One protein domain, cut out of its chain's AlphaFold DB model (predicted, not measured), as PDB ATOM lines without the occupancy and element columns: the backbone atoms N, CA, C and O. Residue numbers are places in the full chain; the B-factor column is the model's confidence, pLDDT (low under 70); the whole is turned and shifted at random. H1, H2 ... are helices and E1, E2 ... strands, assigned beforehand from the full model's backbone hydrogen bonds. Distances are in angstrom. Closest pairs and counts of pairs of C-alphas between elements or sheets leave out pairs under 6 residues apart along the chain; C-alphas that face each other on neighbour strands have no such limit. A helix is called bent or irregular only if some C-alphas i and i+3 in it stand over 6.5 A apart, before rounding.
ATOM      1  N   ARG A  45      35.165 -16.017  63.985       83.38
ATOM      2  CA  ARG A  45      36.326 -16.792  64.434       83.38
ATOM      3  C   ARG A  45      36.231 -18.190  63.853       83.38
ATOM      4  O   ARG A  45      35.257 -18.900  64.092       83.38
ATOM      5  N   GLU A  46      37.257 -18.575  63.112       89.31
ATOM      6  CA  GLU A  46      37.420 -19.938  62.626       89.31
ATOM      7  C   GLU A  46      38.368 -20.689  63.554       89.31
ATOM      8  O   GLU A  46      39.527 -20.314  63.717       89.31
ATOM      9  N   ILE A  47      37.866 -21.754  64.163       88.94
ATOM     10  CA  ILE A  47      38.626 -22.661  65.012       88.94
ATOM     11  C   ILE A  47      39.069 -23.820  64.129       88.94
ATOM     12  O   ILE A  47      38.268 -24.669  63.734       88.94
ATOM     13  N   ARG A  48      40.352 -23.814  63.769       87.88
ATOM     14  CA  ARG A  48      40.940 -24.818  62.870       87.88
ATOM     15  C   ARG A  48      41.237 -26.135  63.565       87.88
ATOM     16  O   ARG A  48      41.105 -27.172  62.933       87.88
ATOM     17  N   ALA A  49      41.647 -26.076  64.825       87.81
ATOM     18  CA  ALA A  49      41.927 -27.228  65.664       87.81
ATOM     19  C   ALA A  49      41.505 -26.909  67.098       87.81
ATOM     20  O   ALA A  49      41.670 -25.781  67.566       87.81
ATOM     21  N   TRP A  50      40.944 -27.899  67.783       89.38
ATOM     22  CA  TRP A  50      40.520 -27.783  69.173       89.38
ATOM     23  C   TRP A  50      40.501 -29.153  69.838       89.38
ATOM     24  O   TRP A  50      40.477 -30.190  69.171       89.38
ATOM     25  N   ALA A  51      40.499 -29.154  71.166       86.19
ATOM     26  CA  ALA A  51      40.521 -30.373  71.952       86.19
ATOM     27  C   ALA A  51      39.521 -30.320  73.100       86.19
ATOM     28  O   ALA A  51      39.268 -29.261  73.676       86.19
ATOM     29  N   LEU A  52      39.001 -31.492  73.454       86.25
ATOM     30  CA  LEU A  52      38.256 -31.693  74.684       86.25
ATOM     31  C   LEU A  52      39.127 -32.495  75.644       86.25
ATOM     32  O   LEU A  52      39.474 -33.645  75.369       86.25
ATOM     33  N   VAL A  53      39.471 -31.866  76.765       82.19
ATOM     34  CA  VAL A  53      40.293 -32.477  77.809       82.19
ATOM     35  C   VAL A  53      39.429 -32.735  79.032       82.19
ATOM     36  O   VAL A  53      38.896 -31.801  79.635       82.19
ATOM     37  N   LEU A  54      39.296 -34.007  79.401       79.44
ATOM     38  CA  LEU A  54      38.631 -34.403  80.638       79.44
ATOM     39  C   LEU A  54      39.656 -34.478  81.761       79.44
ATOM     40  O   LEU A  54      40.558 -35.308  81.727       79.44
ATOM     41  N   VAL A  55      39.492 -33.608  82.754       76.75
ATOM     42  CA  VAL A  55      40.379 -33.498  83.912       76.75
ATOM     43  C   VAL A  55      39.586 -33.891  85.155       76.75
ATOM     44  O   VAL A  55      38.649 -33.197  85.545       76.75
ATOM     45  N   SER A  56      39.944 -35.015  85.776       73.19
ATOM     46  CA  SER A  56      39.310 -35.512  87.004       73.19
ATOM     47  C   SER A  56      40.337 -36.111  87.969       73.19
ATOM     48  O   SER A  56      41.312 -36.723  87.543       73.19
ATOM     49  N   GLN A  57      40.110 -35.972  89.282       73.69
ATOM     50  CA  GLN A  57      40.962 -36.578  90.325       73.69
ATOM     51  C   GLN A  57      40.995 -38.117  90.262       73.69
ATOM     52  O   GLN A  57      41.888 -38.741  90.826       73.69
ATOM     53  N   LYS A  58      40.008 -38.725  89.599       75.88
ATOM     54  CA  LYS A  58      39.910 -40.162  89.312       75.88
ATOM     55  C   LYS A  58      39.683 -40.362  87.818       75.88
ATOM     56  O   LYS A  58      39.168 -39.451  87.169       75.88
ATOM     57  N   GLU A  59      40.017 -41.537  87.293       78.19
ATOM     58  CA  GLU A  59      39.729 -41.863  85.892       78.19
ATOM     59  C   GLU A  59      38.241 -41.631  85.570       78.19
ATOM     60  O   GLU A  59      37.384 -42.044  86.361       78.19
ATOM     61  N   PRO A  60      37.920 -40.936  84.461       80.56
ATOM     62  CA  PRO A  60      36.539 -40.661  84.108       80.56
ATOM     63  C   PRO A  60      35.781 -41.955  83.812       80.56
ATOM     64  O   PRO A  60      36.267 -42.812  83.075       80.56
ATOM     65  N   ASP A  61      34.565 -42.079  84.336       85.81
ATOM     66  CA  ASP A  61      33.715 -43.224  84.019       85.81
ATOM     67  C   ASP A  61      33.126 -43.131  82.593       85.81
ATOM     68  O   ASP A  61      33.141 -42.086  81.932       85.81
ATOM     69  N   ALA A  62      32.563 -44.240  82.101       86.62
ATOM     70  CA  ALA A  62      31.992 -44.310  80.754       86.62
ATOM     71  C   ALA A  62      30.857 -43.294  80.519       86.62
ATOM     72  O   ALA A  62      30.652 -42.844  79.388       86.62
ATOM     73  N   ARG A  63      30.126 -42.900  81.569       89.81
ATOM     74  CA  ARG A  63      29.056 -41.903  81.472       89.81
ATOM     75  C   ARG A  63      29.639 -40.507  81.284       89.81
ATOM     76  O   ARG A  63      29.141 -39.757  80.448       89.81
ATOM     77  N   GLN A  64      30.684 -40.160  82.027       85.88
ATOM     78  CA  GLN A  64      31.399 -38.892  81.897       85.88
ATOM     79  C   GLN A  64      32.026 -38.756  80.510       85.88
ATOM     80  O   GLN A  64      31.860 -37.720  79.868       85.88
ATOM     81  N   VAL A  65      32.649 -39.823  80.001       86.12
ATOM     82  CA  VAL A  65      33.153 -39.867  78.621       86.12
ATOM     83  C   VAL A  65      32.009 -39.699  77.614       86.12
ATOM     84  O   VAL A  65      32.132 -38.928  76.665       86.12
ATOM     85  N   GLY A  66      30.866 -40.354  77.830       88.94
ATOM     86  CA  GLY A  66      29.683 -40.199  76.979       88.94
ATOM     87  C   GLY A  66      29.157 -38.759  76.926       88.94
ATOM     88  O   GLY A  66      28.902 -38.235  75.844       88.94
ATOM     89  N   LEU A  67      29.054 -38.093  78.079       90.56
ATOM     90  CA  LEU A  67      28.635 -36.689  78.170       90.56
ATOM     91  C   LEU A  67      29.627 -35.744  77.488       90.56
ATOM     92  O   LEU A  67      29.220 -34.789  76.829       90.56
ATOM     93  N   ALA A  68      30.922 -36.024  77.618       88.81
ATOM     94  CA  ALA A  68      31.981 -35.262  76.974       88.81
ATOM     95  C   ALA A  68      31.873 -35.327  75.445       88.81
ATOM     96  O   ALA A  68      31.935 -34.304  74.767       88.81
ATOM     97  N   ARG A  69      31.639 -36.524  74.902       90.25
ATOM     98  CA  ARG A  69      31.443 -36.731  73.461       90.25
ATOM     99  C   ARG A  69      30.182 -36.055  72.942       90.25
ATOM    100  O   ARG A  69      30.220 -35.401  71.903       90.25
ATOM    101  N   ASP A  70      29.084 -36.164  73.686       93.12
ATOM    102  CA  ASP A  70      27.836 -35.480  73.347       93.12
ATOM    103  C   ASP A  70      28.039 -33.957  73.302       93.12
ATOM    104  O   ASP A  70      27.684 -33.305  72.318       93.12
ATOM    105  N   PHE A  71      28.720 -33.398  74.304       92.12
ATOM    106  CA  PHE A  71      29.125 -31.994  74.317       92.12
ATOM    107  C   PHE A  71      30.000 -31.631  73.109       92.12
ATOM    108  O   PHE A  71      29.700 -30.655  72.416       92.12
ATOM    109  N   ALA A  72      31.034 -32.427  72.814       92.06
ATOM    110  CA  ALA A  72      31.940 -32.188  71.691       92.06
ATOM    111  C   ALA A  72      31.196 -32.140  70.348       92.06
ATOM    112  O   ALA A  72      31.489 -31.296  69.504       92.06
ATOM    113  N   SER A  73      30.198 -33.008  70.172       92.12
ATOM    114  CA  SER A  73      29.384 -33.048  68.955       92.12
ATOM    115  C   SER A  73      28.435 -31.852  68.808       92.12
ATOM    116  O   SER A  73      28.168 -31.411  67.692       92.12
ATOM    117  N   LYS A  74      27.937 -31.296  69.922       94.44
ATOM    118  CA  LYS A  74      26.903 -30.246  69.925       94.44
ATOM    119  C   LYS A  74      27.470 -28.830  69.943       94.44
ATOM    120  O   LYS A  74      26.841 -27.915  69.409       94.44
ATOM    121  N   ILE A  75      28.646 -28.631  70.534       93.62
ATOM    122  CA  ILE A  75      29.275 -27.308  70.661       93.62
ATOM    123  C   ILE A  75      29.453 -26.587  69.321       93.62
ATOM    124  O   ILE A  75      29.051 -25.424  69.249       93.62
ATOM    125  N   PRO A  76      29.974 -27.220  68.251       93.12
ATOM    126  CA  PRO A  76      30.133 -26.550  66.962       93.12
ATOM    127  C   PRO A  76      28.832 -25.937  66.443       93.12
ATOM    128  O   PRO A  76      28.811 -24.796  65.983       93.12
ATOM    129  N   GLN A  77      27.723 -26.667  66.584       91.94
ATOM    130  CA  GLN A  77      26.404 -26.194  66.183       91.94
ATOM    131  C   GLN A  77      25.885 -25.086  67.106       91.94
ATOM    132  O   GLN A  77      25.306 -24.115  66.629       91.94
ATOM    133  N   ALA A  78      26.090 -25.199  68.419       91.50
ATOM    134  CA  ALA A  78      25.669 -24.170  69.369       91.50
ATOM    135  C   ALA A  78      26.415 -22.841  69.152       91.50
ATOM    136  O   ALA A  78      25.834 -21.766  69.300       91.50
ATOM    137  N   MET A  79      27.694 -22.919  68.783       91.56
ATOM    138  CA  MET A  79      28.576 -21.766  68.608       91.56
ATOM    139  C   MET A  79      28.475 -21.128  67.218       91.56
ATOM    140  O   MET A  79      28.762 -19.936  67.076       91.56
ATOM    141  N   SER A  80      27.997 -21.867  66.210       89.25
ATOM    142  CA  SER A  80      27.772 -21.325  64.864       89.25
ATOM    143  C   SER A  80      26.764 -20.174  64.861       89.25
ATOM    144  O   SER A  80      26.964 -19.211  64.125       89.25
ATOM    145  N   LYS A  81      25.772 -20.200  65.769       88.56
ATOM    146  CA  LYS A  81      24.817 -19.100  66.017       88.56
ATOM    147  C   LYS A  81      25.498 -17.775  66.382       88.56
ATOM    148  O   LYS A  81      24.869 -16.728  66.294       88.56
ATOM    149  N   TYR A  82      26.756 -17.805  66.815       89.94
ATOM    150  CA  TYR A  82      27.528 -16.620  67.191       89.94
ATOM    151  C   TYR A  82      28.629 -16.281  66.176       89.94
ATOM    152  O   TYR A  82      29.469 -15.424  66.446       89.94
ATOM    153  N   GLY A  83      28.637 -16.924  65.003       88.62
ATOM    154  CA  GLY A  83      29.658 -16.711  63.974       88.62
ATOM    155  C   GLY A  83      30.999 -17.386  64.289       88.62
ATOM    156  O   GLY A  83      32.030 -16.996  63.739       88.62
ATOM    157  N   ILE A  84      31.005 -18.384  65.182       91.31
ATOM    158  CA  ILE A  84      32.189 -19.188  65.502       91.31
ATOM    159  C   ILE A  84      32.077 -20.518  64.762       91.31
ATOM    160  O   ILE A  84      31.156 -21.298  65.001       91.31
ATOM    161  N   ARG A  85      33.015 -20.773  63.850       90.31
ATOM    162  CA  ARG A  85      33.010 -21.957  62.983       90.31
ATOM    163  C   ARG A  85      34.136 -22.892  63.387       90.31
ATOM    164  O   ARG A  85      35.280 -22.464  63.480       90.31
ATOM    165  N   PHE A  86      33.814 -24.159  63.617       91.94
ATOM    166  CA  PHE A  86      34.795 -25.199  63.912       91.94
ATOM    167  C   PHE A  86      35.056 -25.993  62.634       91.94
ATOM    168  O   PHE A  86      34.145 -26.626  62.105       91.94
ATOM    169  N   ASN A  87      36.295 -25.958  62.149       88.25
ATOM    170  CA  ASN A  87      36.710 -26.610  60.905       88.25
ATOM    171  C   ASN A  87      37.373 -27.979  61.149       88.25
ATOM    172  O   ASN A  87      37.889 -28.588  60.216       88.25
ATOM    173  N   SER A  88      37.355 -28.473  62.391       86.44
ATOM    174  CA  SER A  88      37.830 -29.809  62.755       86.44
ATOM    175  C   SER A  88      36.908 -30.492  63.759       86.44
ATOM    176  O   SER A  88      36.199 -29.843  64.536       86.44
ATOM    177  N   ALA A  89      36.988 -31.822  63.797       86.06
ATOM    178  CA  ALA A  89      36.523 -32.587  64.945       86.06
ATOM    179  C   ALA A  89      37.358 -32.245  66.193       86.06
ATOM    180  O   ALA A  89      38.497 -31.775  66.080       86.06
ATOM    181  N   ALA A  90      36.783 -32.480  67.371       86.56
ATOM    182  CA  ALA A  90      37.506 -32.350  68.627       86.56
ATOM    183  C   ALA A  90      38.603 -33.415  68.713       86.56
ATOM    184  O   ALA A  90      38.356 -34.594  68.463       86.56
ATOM    185  N   ILE A  91      39.794 -33.014  69.142       83.44
ATOM    186  CA  ILE A  91      40.815 -33.954  69.597       83.44
ATOM    187  C   ILE A  91      40.447 -34.368  71.029       83.44
ATOM    188  O   ILE A  91      40.501 -33.556  71.952       83.44
ATOM    189  N   GLU A  92      40.038 -35.622  71.220       76.06
ATOM    190  CA  GLU A  92      39.715 -36.168  72.543       76.06
ATOM    191  C   GLU A  92      40.992 -36.601  73.275       76.06
ATOM    192  O   GLU A  92      41.777 -37.406  72.764       76.06
ATOM    193  N   LYS A  93      41.203 -36.081  74.489       70.88
ATOM    194  CA  LYS A  93      42.275 -36.517  75.396       70.88
ATOM    195  C   LYS A  93      41.701 -36.690  76.805       70.88
ATOM    196  O   LYS A  93      41.102 -35.768  77.356       70.88
ATOM    197  N   SER A  94      41.874 -37.872  77.389       62.97
ATOM    198  CA  SER A  94      41.419 -38.202  78.745       62.97
ATOM    199  C   SER A  94      42.586 -38.724  79.574       62.97
ATOM    200  O   SER A  94      43.175 -39.730  79.195       62.97
ATOM    201  N   ASP A  95      42.882 -38.083  80.703       61.12
ATOM    202  CA  ASP A  95      43.912 -38.523  81.650       61.12
ATOM    203  C   ASP A  95      43.493 -38.201  83.092       61.12
ATOM    204  O   ASP A  95      42.577 -37.412  83.338       61.12
ATOM    205  N   ALA A  96      44.199 -38.779  84.065       58.06
ATOM    206  CA  ALA A  96      44.079 -38.380  85.463       58.06
ATOM    207  C   ALA A  96      44.560 -36.928  85.675       58.06
ATOM    208  O   ALA A  96      45.577 -36.498  85.126       58.06
ATOM    209  N   ALA A  97      43.848 -36.167  86.511       60.50
ATOM    210  CA  ALA A  97      44.167 -34.784  86.855       60.50
ATOM    211  C   ALA A  97      45.346 -34.697  87.828       60.50
ATOM    212  O   ALA A  97      45.166 -34.515  89.032       60.50
ATOM    213  N   VAL A  98      46.561 -34.781  87.296       64.56
ATOM    214  CA  VAL A  98      47.772 -34.331  87.992       64.56
ATOM    215  C   VAL A  98      48.230 -33.028  87.325       64.56
ATOM    216  O   VAL A  98      48.279 -32.989  86.094       64.56
ATOM    217  N   PRO A  99      48.552 -31.953  88.072       67.94
ATOM    218  CA  PRO A  99      48.925 -30.654  87.493       67.94
ATOM    219  C   PRO A  99      49.994 -30.725  86.391       67.94
ATOM    220  O   PRO A  99      49.845 -30.080  85.353       67.94
ATOM    221  N   ASP A 100      51.013 -31.569  86.566       73.38
ATOM    222  CA  ASP A 100      52.090 -31.760  85.585       73.38
ATOM    223  C   ASP A 100      51.588 -32.390  84.276       73.38
ATOM    224  O   ASP A 100      51.996 -31.987  83.187       73.38
ATOM    225  N   ILE A 101      50.646 -33.334  84.374       72.31
ATOM    226  CA  ILE A 101      50.010 -33.988  83.222       72.31
ATOM    227  C   ILE A 101      49.142 -32.980  82.461       72.31
ATOM    228  O   ILE A 101      49.177 -32.944  81.231       72.31
ATOM    229  N   ILE A 102      48.416 -32.108  83.170       72.31
ATOM    230  CA  ILE A 102      47.603 -31.047  82.555       72.31
ATOM    231  C   ILE A 102      48.500 -30.069  81.785       72.31
ATOM    232  O   ILE A 102      48.225 -29.779  80.622       72.31
ATOM    233  N   LEU A 103      49.589 -29.594  82.399       76.88
ATOM    234  CA  LEU A 103      50.547 -28.683  81.762       76.88
ATOM    235  C   LEU A 103      51.210 -29.316  80.533       76.88
ATOM    236  O   LEU A 103      51.275 -28.684  79.475       76.88
ATOM    237  N   ALA A 104      51.658 -30.568  80.640       79.69
ATOM    238  CA  ALA A 104      52.220 -31.308  79.514       79.69
ATOM    239  C   ALA A 104      51.208 -31.433  78.364       79.69
ATOM    240  O   ALA A 104      51.553 -31.188  77.207       79.69
ATOM    241  N   ARG A 105      49.941 -31.726  78.681       74.69
ATOM    242  CA  ARG A 105      48.874 -31.867  77.685       74.69
ATOM    243  C   ARG A 105      48.517 -30.533  77.032       74.69
ATOM    244  O   ARG A 105      48.366 -30.479  75.817       74.69
ATOM    245  N   MET A 106      48.444 -29.443  77.794       78.56
ATOM    246  CA  MET A 106      48.241 -28.102  77.233       78.56
ATOM    247  C   MET A 106      49.371 -27.716  76.269       78.56
ATOM    248  O   MET A 106      49.102 -27.161  75.204       78.56
ATOM    249  N   ASN A 107      50.620 -28.051  76.603       82.31
ATOM    250  CA  ASN A 107      51.765 -27.808  75.727       82.31
ATOM    251  C   ASN A 107      51.710 -28.658  74.445       82.31
ATOM    252  O   ASN A 107      51.941 -28.124  73.363       82.31
ATOM    253  N   GLU A 108      51.349 -29.943  74.535       82.81
ATOM    254  CA  GLU A 108      51.132 -30.810  73.364       82.81
ATOM    255  C   GLU A 108      50.043 -30.243  72.443       82.81
ATOM    256  O   GLU A 108      50.247 -30.112  71.239       82.81
ATOM    257  N   LEU A 109      48.900 -29.844  73.005       82.12
ATOM    258  CA  LEU A 109      47.786 -29.283  72.239       82.12
ATOM    259  C   LEU A 109      48.156 -27.959  71.562       82.12
ATOM    260  O   LEU A 109      47.782 -27.730  70.414       82.12
ATOM    261  N   LYS A 110      48.953 -27.119  72.230       82.19
ATOM    262  CA  LYS A 110      49.489 -25.890  71.638       82.19
ATOM    263  C   LYS A 110      50.409 -26.183  70.450       82.19
ATOM    264  O   LYS A 110      50.335 -25.492  69.438       82.19
ATOM    265  N   MET A 111      51.244 -27.220  70.543       82.44
ATOM    266  CA  MET A 111      52.100 -27.669  69.435       82.44
ATOM    267  C   MET A 111      51.289 -28.217  68.251       82.44
ATOM    268  O   MET A 111      51.717 -28.084  67.108       82.44
ATOM    269  N   LEU A 112      50.108 -28.789  68.510       78.31
ATOM    270  CA  LEU A 112      49.157 -29.238  67.487       78.31
ATOM    271  C   LEU A 112      48.338 -28.092  66.866       78.31
ATOM    272  O   LEU A 112      47.510 -28.336  65.990       78.31
ATOM    273  N   GLY A 113      48.566 -26.847  67.297       78.44
ATOM    274  CA  GLY A 113      47.869 -25.673  66.777       78.44
ATOM    275  C   GLY A 113      46.438 -25.520  67.289       78.44
ATOM    276  O   GLY A 113      45.646 -24.833  66.647       78.44
ATOM    277  N   CYS A 114      46.089 -26.153  68.414       74.00
ATOM    278  CA  CYS A 114      44.817 -25.899  69.083       74.00
ATOM    279  C   CYS A 114      44.823 -24.494  69.712       74.00
ATOM    280  O   CYS A 114      45.764 -24.147  70.432       74.00
ATOM    281  N   GLU A 115      43.765 -23.716  69.461       60.62
ATOM    282  CA  GLU A 115      43.567 -22.340  69.961       60.62
ATOM    283  C   GLU A 115      42.408 -22.192  70.952       60.62
ATOM    284  O   GLU A 115      41.445 -22.989  70.881       60.62
TER     285      GLU A 115
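What this domain is: This is residues 45 to 115 of the 115 residues of the protein "Hypothetical protein" of Rotaria sp. Silwood2 (UniProt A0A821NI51). A narrow ribbon of two parallel strands, E2 and E4, runs through the middle, with the long helix H1 along one side of it and H2 on the other side, as a flat slab. A second, very short parallel pair, E1 and E3, lies at one end of the slab, near the last residues of H1. The 71 printed residues include two named helices and four named strands, in the order E1, E2, H1, E3, E4, H2; the sheet orders are E2, E4 and E1, E3, and the class is mixed, helices and strands. The whole is only just compact, close to loose, with a radius of gyration of the C-alphas of 13.0 A and spans of 35 by 29 by 15 A.

Where its parts are: E2 is residues 50 to 56, 19.5 A from first to last C-alpha, and E4 is residues 90 to 96, 19.1 A. H1, residues 62 to 80, is 28.3 A long, from C-alpha 62 at (31.992, -44.310, 80.754) to C-alpha 80 at (27.772, -21.325, 64.864). H2, residues 99 to 111, is 18.6 A long and ends with C-alpha 111 at (52.100, -27.669, 69.435). E1 is residues 45 to 47, beginning with C-alpha 45 at (36.326, -16.792, 64.434), and E3 is residues 84 to 86.

How they stand to each other: E2 and E4 are parallel neighbours, with 20 degrees between their directions; N 91 and O 50 are 2.9 A apart and N 52 and O 91 are 3.0 A apart, within hydrogen-bond range. The closest C-alphas of E2 and H1 are those of Leu 52 and Ala 72, 7.0 A apart. For E4 and H1 they are those of Ala 90 and Ala 72, 6.4 A apart. The closest C-alphas of E2 and H2 are those of Ala 51 and Leu 109, 7.4 A apart. H1 and H2 are apart. H1 has a kink of 32 degrees near residue 74 and is irregular, but only just: C-alphas 73 and 76 are 6.8 A apart. Its closest C-alpha pair with E3 is Pro 76 and Phe 86, 5.7 A. E1 and E3 are parallel, at 19 degrees, with N 47 and O 85 at 2.8 A, within hydrogen-bond range. E1 runs on into E2 across a break of 2 residues, at 66 degrees. Every O i to N i+4 pair is within hydrogen-bond range in H2, and 13 of 15 are in H1.

The domain as a whole: The two C-alphas farthest apart are those of Lys 58 and Gly 83, 36.0 A. The printed part has no cut, and its five links between named elements are tight. The mean pLDDT of the printed part is 82.4; residues 94 to 99 and residue 115 are under 70.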